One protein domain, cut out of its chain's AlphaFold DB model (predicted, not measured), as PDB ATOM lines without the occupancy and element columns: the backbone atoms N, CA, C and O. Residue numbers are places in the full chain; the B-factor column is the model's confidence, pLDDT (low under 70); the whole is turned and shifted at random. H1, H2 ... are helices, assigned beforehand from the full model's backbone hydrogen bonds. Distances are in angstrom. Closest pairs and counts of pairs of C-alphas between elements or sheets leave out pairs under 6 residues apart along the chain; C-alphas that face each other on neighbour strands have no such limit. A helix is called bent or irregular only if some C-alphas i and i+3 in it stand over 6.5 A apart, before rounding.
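This is residues 75 to 188 of the 634 residues of the protein "Outer membrane autotransporter barrel domain-containing protein" of Bartonella birtlesii LL-WM9 (UniProt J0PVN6). One long helix, H2, forms the spine of this domain; H1 folds back on it as a helical hairpin, running opposite ways and packing on residues 106 to 121, and H4 also packs on H2, so that the centres of H1, H2 and H4 make a triangle. The short helix H3 sits near the other end of H2, and residues 138 to 146 stick out there as a free tip. The printed part has 114 residues with four named helices, in the order H1, H2, H3, H4, and no named strand; the class is all helix. The whole is loose, with a radius of gyration of the C-alphas of 18.8 A, and its outline is a rod spanning 64 by 27 by 16 A.

Find C-alpha 75 at (-43.444, 63.070, 80.346); from there H1, residues 75 to 97, runs 33.3 A to C-alpha 97. After a short link look for Ser 104, where H2, residues 104 to 139, begins; it runs 52.4 A to C-alpha 139 at (-16.298, 60.027, 86.747). A tight link leads to H3, residues 145 to 155. After another short link comes H4, residues 165 to 182, which runs 24.3 A to C-alpha 182 at (-56.973, 77.103, 89.931). H4 is neither bent nor irregular, but only just: C-alphas 179 and 182 are 6.1 A apart.

Begin with H2, the hub, which touches the three other helices. H1 touches H2 at a shallow tilt of 20 degrees, opposite ways; their closest C-alphas, those of Leu 84 and Leu 114, are 6.1 A apart. H4 touches H2 at a shallow tilt of 32 degrees, only just short of steep, opposite ways; look at Gly 115 and Leu 174, their closest C-alphas, 6.0 A apart. H1 and H4 only just touch, with 3 pairs of C-alphas within 8 A, through residues 84 to 88 and 181 to 182; the closest C-alphas, those of Glu 85 and Ile 181, are 7.1 A apart, and the tilt is a steep 42 degrees, the same way. H2, with residues 133 to 137 alone, and H3 only just touch, with 3 pairs within 8 A; the C-alphas of Ala 137 and Asp 147 are the closest, 6.6 A, at a steep tilt of 56 degrees, opposite ways. The helix packing is part aligned, part crossed, with shallow and steep tilts. H3 is apart from H1 and from H4. In H1, H2 and H3 every O i to N i+4 pair is within hydrogen-bond range; in H4 12 of 14 are.

The two C-alphas farthest apart, those of Gly 99 and Thr 141, are 64.2 A apart. The printed part has no cut, and no link is long. The mean pLDDT of the printed part is 78.8; look for values under 70 at residues 75, 136 to 147, 155 to 157, 162 and 184 to 188.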
ATOM      1  N   HIS A  75     -42.728  64.118  79.624       69.38
ATOM      2  CA  HIS A  75     -43.444  63.070  80.346       69.38
ATOM      3  C   HIS A  75     -43.614  63.392  81.832       69.38
ATOM      4  O   HIS A  75     -44.685  63.150  82.384       69.38
ATOM      5  N   PHE A  76     -42.592  63.960  82.481       78.75
ATOM      6  CA  PHE A  76     -42.721  64.418  83.866       78.75
ATOM      7  C   PHE A  76     -43.709  65.580  83.970       78.75
ATOM      8  O   PHE A  76     -44.597  65.546  84.814       78.75
ATOM      9  N   ASN A  77     -43.587  66.577  83.089       76.44
ATOM     10  CA  ASN A  77     -44.458  67.752  83.107       76.44
ATOM     11  C   ASN A  77     -45.924  67.362  82.897       76.44
ATOM     12  O   ASN A  77     -46.796  67.847  83.610       76.44
ATOM     13  N   GLN A  78     -46.186  66.445  81.961       79.31
ATOM     14  CA  GLN A  78     -47.526  65.916  81.728       79.31
ATOM     15  C   GLN A  78     -48.045  65.130  82.941       79.31
ATOM     16  O   GLN A  78     -49.156  65.376  83.397       79.31
ATOM     17  N   ALA A  79     -47.230  64.245  83.526       81.44
ATOM     18  CA  ALA A  79     -47.625  63.478  84.709       81.44
ATOM     19  C   ALA A  79     -47.895  64.369  85.938       81.44
ATOM     20  O   ALA A  79     -48.817  64.089  86.710       81.44
ATOM     21  N   LEU A  80     -47.112  65.439  86.111       86.31
ATOM     22  CA  LEU A  80     -47.308  66.441  87.156       86.31
ATOM     23  C   LEU A  80     -48.601  67.227  86.920       86.31
ATOM     24  O   LEU A  80     -49.393  67.367  87.850       86.31
ATOM     25  N   GLN A  81     -48.858  67.663  85.685       86.69
ATOM     26  CA  GLN A  81     -50.103  68.342  85.324       86.69
ATOM     27  C   GLN A  81     -51.326  67.467  85.619       86.69
ATOM     28  O   GLN A  81     -52.271  67.913  86.271       86.69
ATOM     29  N   ASP A  82     -51.284  66.196  85.217       89.06
ATOM     30  CA  ASP A  82     -52.369  65.250  85.468       89.06
ATOM     31  C   ASP A  82     -52.581  65.013  86.973       89.06
ATOM     32  O   ASP A  82     -53.712  64.849  87.432       89.06
ATOM     33  N   ALA A  83     -51.503  64.977  87.766       89.75
ATOM     34  CA  ALA A  83     -51.588  64.837  89.219       89.75
ATOM     35  C   ALA A  83     -52.232  66.065  89.877       89.75
ATOM     36  O   ALA A  83     -53.101  65.904  90.737       89.75
ATOM     37  N   LEU A  84     -51.865  67.268  89.430       92.12
ATOM     38  CA  LEU A  84     -52.432  68.523  89.918       92.12
ATOM     39  C   LEU A  84     -53.925  68.635  89.579       92.12
ATOM     40  O   LEU A  84     -54.724  68.968  90.453       92.12
ATOM     41  N   GLU A  85     -54.337  68.296  88.355       91.19
ATOM     42  CA  GLU A  85     -55.754  68.331  87.953       91.19
ATOM     43  C   GLU A  85     -56.603  67.268  88.672       91.19
ATOM     44  O   GLU A  85     -57.746  67.536  89.068       91.19
ATOM     45  N   ARG A  86     -56.047  66.071  88.922       93.31
ATOM     46  CA  ARG A  86     -56.708  65.053  89.757       93.31
ATOM     47  C   ARG A  86     -56.919  65.546  91.184       93.31
ATOM     48  O   ARG A  86     -58.017  65.401  91.722       93.31
ATOM     49  N   GLU A  87     -55.897  66.144  91.789       92.56
ATOM     50  CA  GLU A  87     -55.982  66.630  93.166       92.56
ATOM     51  C   GLU A  87     -56.933  67.824  93.292       92.56
ATOM     52  O   GLU A  87     -57.763  67.864  94.200       92.56
ATOM     53  N   LYS A  88     -56.906  68.747  92.327       91.75
ATOM     54  CA  LYS A  88     -57.891  69.826  92.210       91.75
ATOM     55  C   LYS A  88     -59.318  69.285  92.151       91.75
ATOM     56  O   LYS A  88     -60.190  69.766  92.874       91.75
ATOM     57  N   SER A  89     -59.561  68.270  91.320       91.81
ATOM     58  CA  SER A  89     -60.876  67.627  91.196       91.81
ATOM     59  C   SER A  89     -61.320  66.989  92.514       91.81
ATOM     60  O   SER A  89     -62.474  67.135  92.914       91.81
ATOM     61  N   ARG A  90     -60.392  66.347  93.237       92.88
ATOM     62  CA  ARG A  90     -60.638  65.756  94.562       92.88
ATOM     63  C   ARG A  90     -61.019  66.814  95.602       92.88
ATOM     64  O   ARG A  90     -62.004  66.636  96.318       92.88
ATOM     65  N   ILE A  91     -60.263  67.911  95.674       90.31
ATOM     66  CA  ILE A  91     -60.527  69.028  96.595       90.31
ATOM     67  C   ILE A  91     -61.886  69.655  96.270       90.31
ATOM     68  O   ILE A  91     -62.733  69.793  97.152       90.31
ATOM     69  N   ASN A  92     -62.162  69.952  95.000       89.56
ATOM     70  CA  ASN A  92     -63.451  70.513  94.595       89.56
ATOM     71  C   ASN A  92     -64.627  69.577  94.886       89.56
ATOM     72  O   ASN A  92     -65.661  70.048  95.354       89.56
ATOM     73  N   GLY A  93     -64.469  68.264  94.697       89.50
ATOM     74  CA  GLY A  93     -65.478  67.275  95.080       89.50
ATOM     75  C   GLY A  93     -65.817  67.328  96.574       89.50
ATOM     76  O   GLY A  93     -66.992  67.386  96.936       89.50
ATOM     77  N   PHE A  94     -64.805  67.409  97.444       89.56
ATOM     78  CA  PHE A  94     -64.996  67.519  98.896       89.56
ATOM     79  C   PHE A  94     -65.778  68.780  99.298       89.56
ATOM     80  O   PHE A  94     -66.730  68.721 100.080       89.56
ATOM     81  N   PHE A  95     -65.424  69.932  98.728       89.00
ATOM     82  CA  PHE A  95     -66.122  71.188  99.011       89.00
ATOM     83  C   PHE A  95     -67.494  71.279  98.330       89.00
ATOM     84  O   PHE A  95     -68.377  71.969  98.835       89.00
ATOM     85  N   SER A  96     -67.719  70.560  97.227       87.62
ATOM     86  CA  SER A  96     -69.032  70.475  96.580       87.62
ATOM     87  C   SER A  96     -70.051  69.731  97.442       87.62
ATOM     88  O   SER A  96     -71.196  70.163  97.514       87.62
ATOM     89  N   ILE A  97     -69.640  68.666  98.146       84.31
ATOM     90  CA  ILE A  97     -70.515  67.905  99.063       84.31
ATOM     91  C   ILE A  97     -71.060  68.800 100.187       84.31
ATOM     92  O   ILE A  97     -72.172  68.601 100.664       84.31
ATOM     93  N   THR A  98     -70.297  69.819 100.585       82.56
ATOM     94  CA  THR A  98     -70.675  70.767 101.642       82.56
ATOM     95  C   THR A  98     -71.282  72.070 101.111       82.56
ATOM     96  O   THR A  98     -71.540  72.977 101.897       82.56
ATOM     97  N   GLY A  99     -71.501  72.198  99.794       82.31
ATOM     98  CA  GLY A  99     -72.019  73.423  99.169       82.31
ATOM     99  C   GLY A  99     -71.053  74.617  99.211       82.31
ATOM    100  O   GLY A  99     -71.468  75.755  99.029       82.31
ATOM    101  N   ARG A 100     -69.758  74.380  99.467       81.56
ATOM    102  CA  ARG A 100     -68.718  75.409  99.670       81.56
ATOM    103  C   ARG A 100     -67.713  75.503  98.517       81.56
ATOM    104  O   ARG A 100     -66.637  76.087  98.685       81.56
ATOM    105  N   SER A 101     -68.030  74.916  97.365       82.06
ATOM    106  CA  SER A 101     -67.200  75.020  96.159       82.06
ATOM    107  C   SER A 101     -67.027  76.489  95.755       82.06
ATOM    108  O   SER A 101     -67.992  77.250  95.764       82.06
ATOM    109  N   GLY A 102     -65.793  76.912  95.470       77.00
ATOM    110  CA  GLY A 102     -65.472  78.309  95.149       77.00
ATOM    111  C   GLY A 102     -65.396  79.271  96.344       77.00
ATOM    112  O   GLY A 102     -65.107  80.447  96.147       77.00
ATOM    113  N   SER A 103     -65.613  78.805  97.582       83.00
ATOM    114  CA  SER A 103     -65.395  79.629  98.784       83.00
ATOM    115  C   SER A 103     -63.912  79.964  99.001       83.00
ATOM    116  O   SER A 103     -63.033  79.251  98.520       83.00
ATOM    117  N   SER A 104     -63.614  80.995  99.799       78.62
ATOM    118  CA  SER A 104     -62.230  81.345 100.171       78.62
ATOM    119  C   SER A 104     -61.474  80.181 100.821       78.62
ATOM    120  O   SER A 104     -60.301  79.976 100.540       78.62
ATOM    121  N   ALA A 105     -62.153  79.357 101.623       80.75
ATOM    122  CA  ALA A 105     -61.565  78.156 102.218       80.75
ATOM    123  C   ALA A 105     -61.212  77.082 101.169       80.75
ATOM    124  O   ALA A 105     -60.163  76.457 101.271       80.75
ATOM    125  N   ASN A 106     -62.062  76.890 100.154       85.31
ATOM    126  CA  ASN A 106     -61.770  75.998  99.026       85.31
ATOM    127  C   ASN A 106     -60.570  76.515  98.213       85.31
ATOM    128  O   ASN A 106     -59.668  75.744  97.900       85.31
ATOM    129  N   GLN A 107     -60.533  77.819  97.930       82.38
ATOM    130  CA  GLN A 107     -59.443  78.461  97.192       82.38
ATOM    131  C   GLN A 107     -58.110  78.376  97.946       82.38
ATOM    132  O   GLN A 107     -57.094  78.033  97.348       82.38
ATOM    133  N   ASN A 108     -58.113  78.601  99.262       82.00
ATOM    134  CA  ASN A 108     -56.913  78.483 100.089       82.00
ATOM    135  C   ASN A 108     -56.369  77.047 100.105       82.00
ATOM    136  O   ASN A 108     -55.173  76.853  99.902       82.00
ATOM    137  N   GLU A 109     -57.240  76.042 100.264       84.81
ATOM    138  CA  GLU A 109     -56.840  74.626 100.251       84.81
ATOM    139  C   GLU A 109     -56.252  74.211  98.890       84.81
ATOM    140  O   GLU A 109     -55.270  73.468  98.835       84.81
ATOM    141  N   LEU A 110     -56.824  74.706  97.784       86.06
ATOM    142  CA  LEU A 110     -56.300  74.481  96.434       86.06
ATOM    143  C   LEU A 110     -54.904  75.091  96.266       86.06
ATOM    144  O   LEU A 110     -53.996  74.407  95.797       86.06
ATOM    145  N   VAL A 111     -54.721  76.352  96.668       82.94
ATOM    146  CA  VAL A 111     -53.437  77.066  96.575       82.94
ATOM    147  C   VAL A 111     -52.354  76.361  97.389       82.94
ATOM    148  O   VAL A 111     -51.256  76.128  96.885       82.94
ATOM    149  N   GLU A 112     -52.663  75.986  98.626       83.81
ATOM    150  CA  GLU A 112     -51.710  75.353  99.531       83.81
ATOM    151  C   GLU A 112     -51.331  73.944  99.048       83.81
ATOM    152  O   GLU A 112     -50.150  73.656  98.846       83.81
ATOM    153  N   ARG A 113     -52.311  73.067  98.773       86.38
ATOM    154  CA  ARG A 113     -52.022  71.680  98.367       86.38
ATOM    155  C   ARG A 113     -51.373  71.574  96.998       86.38
ATOM    156  O   ARG A 113     -50.398  70.837  96.851       86.38
ATOM    157  N   LEU A 114     -51.901  72.278  95.998       89.75
ATOM    158  CA  LEU A 114     -51.355  72.218  94.641       89.75
ATOM    159  C   LEU A 114     -50.000  72.927  94.574       89.75
ATOM    160  O   LEU A 114     -49.083  72.426  93.925       89.75
ATOM    161  N   GLY A 115     -49.837  74.033  95.310       86.56
ATOM    162  CA  GLY A 115     -48.565  74.735  95.443       86.56
ATOM    163  C   GLY A 115     -47.475  73.860  96.064       86.56
ATOM    164  O   GLY A 115     -46.388  73.748  95.499       86.56
ATOM    165  N   HIS A 116     -47.761  73.183  97.182       86.81
ATOM    166  CA  HIS A 116     -46.809  72.255  97.803       86.81
ATOM    167  C   HIS A 116     -46.501  71.041  96.919       86.81
ATOM    168  O   HIS A 116     -45.341  70.642  96.820       86.81
ATOM    169  N   MET A 117     -47.508  70.467  96.250       87.00
ATOM    170  CA  MET A 117     -47.312  69.342  95.329       87.00
ATOM    171  C   MET A 117     -46.380  69.722  94.173       87.00
ATOM    172  O   MET A 117     -45.435  68.987  93.881       87.00
ATOM    173  N   TYR A 118     -46.601  70.889  93.567       87.75
ATOM    174  CA  TYR A 118     -45.744  71.411  92.509       87.75
ATOM    175  C   TYR A 118     -44.321  71.694  93.013       87.75
ATOM    176  O   TYR A 118     -43.348  71.235  92.415       87.75
ATOM    177  N   ALA A 119     -44.190  72.414  94.132       87.06
ATOM    178  CA  ALA A 119     -42.898  72.815  94.681       87.06
ATOM    179  C   ALA A 119     -42.016  71.613  95.055       87.06
ATOM    180  O   ALA A 119     -40.825  71.609  94.744       87.06
ATOM    181  N   ASN A 120     -42.600  70.578  95.668       85.81
ATOM    182  CA  ASN A 120     -41.881  69.356  96.028       85.81
ATOM    183  C   ASN A 120     -41.439  68.578  94.783       85.81
ATOM    184  O   ASN A 120     -40.277  68.194  94.683       85.81
ATOM    185  N   ALA A 121     -42.335  68.400  93.806       84.19
ATOM    186  CA  ALA A 121     -42.018  67.691  92.569       84.19
ATOM    187  C   ALA A 121     -40.895  68.393  91.781       84.19
ATOM    188  O   ALA A 121     -39.973  67.740  91.284       84.19
ATOM    189  N   LEU A 122     -40.935  69.729  91.717       83.50
ATOM    190  CA  LEU A 122     -39.892  70.534  91.089       83.50
ATOM    191  C   LEU A 122     -38.553  70.418  91.834       83.50
ATOM    192  O   LEU A 122     -37.522  70.226  91.191       83.50
ATOM    193  N   ALA A 123     -38.555  70.522  93.168       83.62
ATOM    194  CA  ALA A 123     -37.345  70.409  93.984       83.62
ATOM    195  C   ALA A 123     -36.697  69.024  93.862       83.62
ATOM    196  O   ALA A 123     -35.480  68.922  93.697       83.62
ATOM    197  N   ASP A 124     -37.495  67.957  93.867       80.94
ATOM    198  CA  ASP A 124     -37.000  66.589  93.724       80.94
ATOM    199  C   ASP A 124     -36.330  66.361  92.368       80.94
ATOM    200  O   ASP A 124     -35.226  65.809  92.304       80.94
ATOM    201  N   GLN A 125     -36.960  66.812  91.279       76.75
ATOM    202  CA  GLN A 125     -36.354  66.722  89.954       76.75
ATOM    203  C   GLN A 125     -35.084  67.577  89.868       76.75
ATOM    204  O   GLN A 125     -34.045  67.091  89.423       76.75
ATOM    205  N   TYR A 126     -35.148  68.821  90.347       82.00
ATOM    206  CA  TYR A 126     -34.016  69.742  90.340       82.00
ATOM    207  C   TYR A 126     -32.787  69.152  91.036       82.00
ATOM    208  O   TYR A 126     -31.693  69.112  90.470       82.00
ATOM    209  N   ASN A 127     -32.978  68.624  92.244       82.75
ATOM    210  CA  ASN A 127     -31.900  68.051  93.039       82.75
ATOM    211  C   ASN A 127     -31.324  66.773  92.414       82.75
ATOM    212  O   ASN A 127     -30.108  66.573  92.453       82.75
ATOM    213  N   ARG A 128     -32.161  65.924  91.803       75.69
ATOM    214  CA  ARG A 128     -31.699  64.720  91.091       75.69
ATOM    215  C   ARG A 128     -30.852  65.064  89.872       75.69
ATOM    216  O   ARG A 128     -29.795  64.460  89.688       75.69
ATOM    217  N   ASP A 129     -31.275  66.045  89.083       73.50
ATOM    218  CA  ASP A 129     -30.564  66.453  87.871       73.50
ATOM    219  C   ASP A 129     -29.196  67.058  88.213       73.50
ATOM    220  O   ASP A 129     -28.178  66.708  87.607       73.50
ATOM    221  N   VAL A 130     -29.139  67.906  89.245       76.69
ATOM    222  CA  VAL A 130     -27.885  68.488  89.744       76.69
ATOM    223  C   VAL A 130     -26.926  67.399  90.231       76.69
ATOM    224  O   VAL A 130     -25.766  67.370  89.808       76.69
ATOM    225  N   LEU A 131     -27.400  66.463  91.062       77.31
ATOM    226  CA  LEU A 131     -26.580  65.357  91.568       77.31
ATOM    227  C   LEU A 131     -26.042  64.480  90.444       77.31
ATOM    228  O   LEU A 131     -24.849  64.174  90.430       77.31
ATOM    229  N   MET A 132     -26.894  64.104  89.488       73.00
ATOM    230  CA  MET A 132     -26.498  63.276  88.351       73.00
ATOM    231  C   MET A 132     -25.366  63.937  87.560       73.00
ATOM    232  O   MET A 132     -24.401  63.272  87.174       73.00
ATOM    233  N   ARG A 133     -25.428  65.258  87.354       70.50
ATOM    234  CA  ARG A 133     -24.371  65.990  86.645       70.50
ATOM    235  C   ARG A 133     -23.080  66.078  87.444       70.50
ATOM    236  O   ARG A 133     -22.015  65.849  86.871       70.50
ATOM    237  N   ILE A 134     -23.152  66.347  88.749       73.69
ATOM    238  CA  ILE A 134     -21.958  66.366  89.607       73.69
ATOM    239  C   ILE A 134     -21.285  64.984  89.614       73.69
ATOM    240  O   ILE A 134     -20.069  64.885  89.451       73.69
ATOM    241  N   GLN A 135     -22.071  63.910  89.729       73.75
ATOM    242  CA  GLN A 135     -21.576  62.532  89.695       73.75
ATOM    243  C   GLN A 135     -20.976  62.161  88.334       73.75
ATOM    244  O   GLN A 135     -19.900  61.568  88.284       73.75
ATOM    245  N   THR A 136     -21.626  62.554  87.237       67.50
ATOM    246  CA  THR A 136     -21.114  62.328  85.876       67.50
ATOM    247  C   THR A 136     -19.767  63.024  85.693       67.50
ATOM    248  O   THR A 136     -18.806  62.407  85.236       67.50
ATOM    249  N   ALA A 137     -19.651  64.281  86.129       68.06
ATOM    250  CA  ALA A 137     -18.398  65.020  86.055       68.06
ATOM    251  C   ALA A 137     -17.293  64.360  86.906       68.06
ATOM    252  O   ALA A 137     -16.159  64.235  86.444       68.06
ATOM    253  N   ALA A 138     -17.625  63.847  88.096       67.44
ATOM    254  CA  ALA A 138     -16.688  63.153  88.987       67.44
ATOM    255  C   ALA A 138     -16.068  61.872  88.393       67.44
ATOM    256  O   ALA A 138     -14.997  61.444  88.838       67.44
ATOM    257  N   GLN A 139     -16.738  61.256  87.414       65.94
ATOM    258  CA  GLN A 139     -16.298  60.027  86.747       65.94
ATOM    259  C   GLN A 139     -15.458  60.286  85.486       65.94
ATOM    260  O   GLN A 139     -14.827  59.362  84.971       65.94
ATOM    261  N   THR A 140     -15.406  61.526  84.992       62.91
ATOM    262  CA  THR A 140     -14.638  61.875  83.787       62.91
ATOM    263  C   THR A 140     -13.202  62.287  84.117       62.91
ATOM    264  O   THR A 140     -12.961  63.135  84.973       62.91
ATOM    265  N   THR A 141     -12.224  61.713  83.410       54.88
ATOM    266  CA  THR A 141     -10.805  62.120  83.488       54.88
ATOM    267  C   THR A 141     -10.526  63.407  82.708       54.88
ATOM    268  O   THR A 141      -9.564  64.117  82.986       54.88
ATOM    269  N   THR A 142     -11.395  63.732  81.748       59.34
ATOM    270  CA  THR A 142     -11.374  64.958  80.948       59.34
ATOM    271  C   THR A 142     -12.752  65.616  81.022       59.34
ATOM    272  O   THR A 142     -13.708  65.171  80.391       59.34
ATOM    273  N   MET A 143     -12.878  66.665  81.838       67.25
ATOM    274  CA  MET A 143     -14.108  67.461  81.904       67.25
ATOM    275  C   MET A 143     -14.178  68.402  80.702       67.25
ATOM    276  O   MET A 143     -13.205  69.090  80.396       67.25
ATOM    277  N   LYS A 144     -15.337  68.452  80.042       69.62
ATOM    278  CA  LYS A 144     -15.627  69.453  79.007       69.62
ATOM    279  C   LYS A 144     -15.848  70.821  79.661       69.62
ATOM    280  O   LYS A 144     -16.374  70.890  80.771       69.62
ATOM    281  N   ASP A 145     -15.546  71.901  78.940       65.06
ATOM    282  CA  ASP A 145     -15.650  73.280  79.450       65.06
ATOM    283  C   ASP A 145     -17.022  73.601  80.067       65.06
ATOM    284  O   ASP A 145     -17.097  74.219  81.126       65.06
ATOM    285  N   LYS A 146     -18.106  73.094  79.465       65.38
ATOM    286  CA  LYS A 146     -19.484  73.292  79.951       65.38
ATOM    287  C   LYS A 146     -19.777  72.604  81.291       65.38
ATOM    288  O   LYS A 146     -20.575  73.115  82.075       65.38
ATOM    289  N   ASP A 147     -19.173  71.448  81.559       69.75
ATOM    290  CA  ASP A 147     -19.356  70.732  82.832       69.75
ATOM    291  C   ASP A 147     -18.493  71.359  83.932       69.75
ATOM    292  O   ASP A 147     -18.926  71.470  85.079       69.75
ATOM    293  N   LEU A 148     -17.310  71.858  83.564       74.06
ATOM    294  CA  LEU A 148     -16.431  72.609  84.457       74.06
ATOM    295  C   LEU A 148     -17.038  73.962  84.863       74.06
ATOM    296  O   LEU A 148     -16.961  74.343  86.030       74.06
ATOM    297  N   GLU A 149     -17.639  74.688  83.921       75.75
ATOM    298  CA  GLU A 149     -18.342  75.949  84.183       75.75
ATOM    299  C   GLU A 149     -19.546  75.732  85.105       75.75
ATOM    300  O   GLU A 149     -19.684  76.427  86.109       75.75
ATOM    301  N   MET A 150     -20.351  74.696  84.843       77.00
ATOM    302  CA  MET A 150     -21.446  74.306  85.731       77.00
ATOM    303  C   MET A 150     -20.942  74.006  87.150       77.00
ATOM    304  O   MET A 150     -21.482  74.549  88.112       77.00
ATOM    305  N   LEU A 151     -19.913  73.164  87.301       74.69
ATOM    306  CA  LEU A 151     -19.370  72.821  88.618       74.69
ATOM    307  C   LEU A 151     -18.860  74.051  89.372       74.69
ATOM    308  O   LEU A 151     -19.075  74.142  90.578       74.69
ATOM    309  N   LYS A 152     -18.223  75.005  88.682       77.44
ATOM    310  CA  LYS A 152     -17.779  76.272  89.281       77.44
ATOM    311  C   LYS A 152     -18.958  77.104  89.779       77.44
ATOM    312  O   LYS A 152     -18.889  77.602  90.897       77.44
ATOM    313  N   THR A 153     -20.032  77.196  88.999       75.75
ATOM    314  CA  THR A 153     -21.257  77.916  89.381       75.75
ATOM    315  C   THR A 153     -21.941  77.282  90.593       75.75
ATOM    316  O   THR A 153     -22.364  77.994  91.502       75.75
ATOM    317  N   ILE A 154     -22.005  75.948  90.658       76.44
ATOM    318  CA  ILE A 154     -22.540  75.226  91.825       76.44
ATOM    319  C   ILE A 154     -21.641  75.459  93.049       76.44
ATOM    320  O   ILE A 154     -22.115  75.834  94.119       76.44
ATOM    321  N   ALA A 155     -20.327  75.298  92.885       69.69
ATOM    322  CA  ALA A 155     -19.333  75.446  93.948       69.69
ATOM    323  C   ALA A 155     -19.233  76.872  94.517       69.69
ATOM    324  O   ALA A 155     -18.872  77.033  95.684       69.69
ATOM    325  N   SER A 156     -19.554  77.895  93.719       69.44
ATOM    326  CA  SER A 156     -19.588  79.299  94.145       69.44
ATOM    327  C   SER A 156     -20.911  79.715  94.793       69.44
ATOM    328  O   SER A 156     -21.076  80.891  95.109       69.44
ATOM    329  N   GLY A 157     -21.862  78.789  94.959       67.44
ATOM    330  CA  GLY A 157     -23.176  79.079  95.532       67.44
ATOM    331  C   GLY A 157     -24.153  79.742  94.558       67.44
ATOM    332  O   GLY A 157     -25.133  80.329  95.000       67.44
ATOM    333  N   GLY A 158     -23.937  79.635  93.241       72.25
ATOM    334  CA  GLY A 158     -24.822  80.213  92.216       72.25
ATOM    335  C   GLY A 158     -26.233  79.608  92.163       72.25
ATOM    336  O   GLY A 158     -27.080  80.088  91.416       72.25
ATOM    337  N   MET A 159     -26.493  78.559  92.949       76.12
ATOM    338  CA  MET A 159     -27.818  77.957  93.131       76.12
ATOM    339  C   MET A 159     -28.628  78.618  94.259       76.12
ATOM    340  O   MET A 159     -29.841  78.453  94.314       76.12
ATOM    341  N   ILE A 160     -27.978  79.400  95.126       74.44
ATOM    342  CA  ILE A 160     -28.572  79.927  96.354       74.44
ATOM    343  C   ILE A 160     -29.172  81.316  96.111       74.44
ATOM    344  O   ILE A 160     -28.499  82.223  95.622       74.44
ATOM    345  N   GLY A 161     -30.420  81.506  96.544       70.06
ATOM    346  CA  GLY A 161     -31.078  82.815  96.615       70.06
ATOM    347  C   GLY A 161     -32.139  83.059  95.541       70.06
ATOM    348  O   GLY A 161     -32.380  82.236  94.665       70.06
ATOM    349  N   GLU A 162     -32.803  84.216  95.621       68.31
ATOM    350  CA  GLU A 162     -33.989  84.523  94.804       68.31
ATOM    351  C   GLU A 162     -33.710  84.670  93.302       68.31
ATOM    352  O   GLU A 162     -34.625  84.532  92.492       68.31
ATOM    353  N   GLY A 163     -32.458  84.925  92.919       70.25
ATOM    354  CA  GLY A 163     -32.029  84.979  91.519       70.25
ATOM    355  C   GLY A 163     -31.645  83.620  90.927       70.25
ATOM    356  O   GLY A 163     -31.148  83.580  89.804       70.25
ATOM    357  N   SER A 164     -31.803  82.520  91.670       77.88
ATOM    358  CA  SER A 164     -31.419  81.195  91.187       77.88
ATOM    359  C   SER A 164     -32.399  80.644  90.149       77.88
ATOM    360  O   SER A 164     -33.579  80.996  90.115       77.88
ATOM    361  N   TYR A 165     -31.916  79.714  89.321       79.00
ATOM    362  CA  TYR A 165     -32.753  79.023  88.338       79.00
ATOM    363  C   TYR A 165     -33.940  78.296  88.997       79.00
ATOM    364  O   TYR A 165     -35.056  78.341  88.481       79.00
ATOM    365  N   PHE A 166     -33.718  77.662  90.156       84.19
ATOM    366  CA  PHE A 166     -34.786  77.014  90.921       84.19
ATOM    367  C   PHE A 166     -35.841  78.027  91.373       84.19
ATOM    368  O   PHE A 166     -37.027  77.811  91.145       84.19
ATOM    369  N   SER A 167     -35.409  79.156  91.944       83.50
ATOM    370  CA  SER A 167     -36.295  80.239  92.382       83.50
ATOM    371  C   SER A 167     -37.171  80.767  91.238       83.50
ATOM    372  O   SER A 167     -38.388  80.915  91.390       83.50
ATOM    373  N   GLN A 168     -36.573  80.987  90.063       83.88
ATOM    374  CA  GLN A 168     -37.299  81.440  88.879       83.88
ATOM    375  C   GLN A 168     -38.345  80.411  88.429       83.88
ATOM    376  O   GLN A 168     -39.511  80.763  88.245       83.88
ATOM    377  N   LYS A 169     -37.956  79.137  88.293       82.75
ATOM    378  CA  LYS A 169     -38.869  78.070  87.855       82.75
ATOM    379  C   LYS A 169     -39.981  77.798  88.855       82.75
ATOM    380  O   LYS A 169     -41.121  77.578  88.457       82.75
ATOM    381  N   LEU A 170     -39.673  77.883  90.145       88.12
ATOM    382  CA  LEU A 170     -40.659  77.773  91.207       88.12
ATOM    383  C   LEU A 170     -41.700  78.894  91.103       88.12
ATOM    384  O   LEU A 170     -42.893  78.624  91.192       88.12
ATOM    385  N   ARG A 171     -41.273  80.138  90.855       85.81
ATOM    386  CA  ARG A 171     -42.185  81.281  90.698       85.81
ATOM    387  C   ARG A 171     -43.063  81.162  89.450       85.81
ATOM    388  O   ARG A 171     -44.267  81.380  89.537       85.81
ATOM    389  N   GLU A 172     -42.472  80.800  88.311       85.00
ATOM    390  CA  GLU A 172     -43.199  80.560  87.055       85.00
ATOM    391  C   GLU A 172     -44.268  79.473  87.234       85.00
ATOM    392  O   GLU A 172     -45.423  79.653  86.854       85.00
ATOM    393  N   GLY A 173     -43.897  78.363  87.868       84.62
ATOM    394  CA  GLY A 173     -44.791  77.238  88.083       84.62
ATOM    395  C   GLY A 173     -45.898  77.479  89.100       84.62
ATOM    396  O   GLY A 173     -47.043  77.109  88.854       84.62
ATOM    397  N   LEU A 174     -45.596  78.149  90.214       87.38
ATOM    398  CA  LEU A 174     -46.616  78.540  91.188       87.38
ATOM    399  C   LEU A 174     -47.633  79.515  90.576       87.38
ATOM    400  O   LEU A 174     -48.830  79.367  90.827       87.38
ATOM    401  N   ASN A 175     -47.185  80.433  89.711       85.31
ATOM    402  CA  ASN A 175     -48.083  81.294  88.941       85.31
ATOM    403  C   ASN A 175     -48.972  80.480  87.987       85.31
ATOM    404  O   ASN A 175     -50.175  80.708  87.966       85.31
ATOM    405  N   HIS A 176     -48.423  79.505  87.255       84.62
ATOM    406  CA  HIS A 176     -49.211  78.628  86.376       84.62
ATOM    407  C   HIS A 176     -50.281  77.834  87.148       84.62
ATOM    408  O   HIS A 176     -51.438  77.762  86.731       84.62
ATOM    409  N   VAL A 177     -49.923  77.288  88.317       84.62
ATOM    410  CA  VAL A 177     -50.884  76.619  89.211       84.62
ATOM    411  C   VAL A 177     -52.017  77.575  89.593       84.62
ATOM    412  O   VAL A 177     -53.181  77.178  89.619       84.62
ATOM    413  N   GLN A 178     -51.707  78.843  89.851       82.06
ATOM    414  CA  GLN A 178     -52.703  79.844  90.218       82.06
ATOM    415  C   GLN A 178     -53.626  80.225  89.055       82.06
ATOM    416  O   GLN A 178     -54.853  80.166  89.180       82.06
ATOM    417  N   THR A 179     -53.044  80.627  87.926       80.00
ATOM    418  CA  THR A 179     -53.784  81.252  86.825       80.00
ATOM    419  C   THR A 179     -54.501  80.231  85.960       80.00
ATOM    420  O   THR A 179     -55.645  80.455  85.568       80.00
ATOM    421  N   ASP A 180     -53.864  79.091  85.702       79.94
ATOM    422  CA  ASP A 180     -54.300  78.188  84.638       79.94
ATOM    423  C   ASP A 180     -55.012  76.961  85.216       79.94
ATOM    424  O   ASP A 180     -56.029  76.514  84.675       79.94
ATOM    425  N   ILE A 181     -54.531  76.463  86.362       79.44
ATOM    426  CA  ILE A 181     -55.118  75.310  87.056       79.44
ATOM    427  C   ILE A 181     -56.240  75.768  87.993       79.44
ATOM    428  O   ILE A 181     -57.382  75.337  87.832       79.44
ATOM    429  N   ILE A 182     -55.966  76.653  88.954       82.50
ATOM    430  CA  ILE A 182     -56.973  77.103  89.931       82.50
ATOM    431  C   ILE A 182     -57.948  78.121  89.313       82.50
ATOM    432  O   ILE A 182     -59.131  78.107  89.658       82.50
ATOM    433  N   LYS A 183     -57.486  78.940  88.356       78.56
ATOM    434  CA  LYS A 183     -58.250  80.022  87.703       78.56
ATOM    435  C   LYS A 183     -58.746  81.095  88.682       78.56
ATOM    436  O   LYS A 183     -59.857  81.605  88.534       78.56
ATOM    437  N   SER A 184     -57.940  81.438  89.688       67.69
ATOM    438  CA  SER A 184     -58.268  82.509  90.639       67.69
ATOM    439  C   SER A 184     -57.782  83.877  90.138       67.69
ATOM    440  O   SER A 184     -56.668  84.017  89.643       67.69
ATOM    441  N   SER A 185     -58.631  84.905  90.255       55.19
ATOM    442  CA  SER A 185     -58.347  86.288  89.822       55.19
ATOM    443  C   SER A 185     -57.885  87.217  90.956       55.19
ATOM    444  O   SER A 185     -57.610  88.391  90.717       55.19
ATOM    445  N   SER A 186     -57.807  86.725  92.196       52.91
ATOM    446  CA  SER A 186     -57.477  87.527  93.379       52.91
ATOM    447  C   SER A 186     -55.967  87.634  93.606       52.91
ATOM    448  O   SER A 186     -55.283  86.626  93.775       52.91
ATOM    449  N   SER A 187     -55.460  88.867  93.686       47.69
ATOM    450  CA  SER A 187     -54.050  89.206  93.919       47.69
ATOM    451  C   SER A 187     -53.606  89.160  95.393       47.69
ATOM    452  O   SER A 187     -52.561  89.722  95.723       47.69
ATOM    453  N   GLU A 188     -54.378  88.564  96.309       47.47
ATOM    454  CA  GLU A 188     -54.006  88.498  97.731       47.47
ATOM    455  C   GLU A 188     -53.104  87.287  98.010       47.47
ATOM    456  O   GLU A 188     -53.507  86.129  97.997       47.47
TER     457      GLU A 188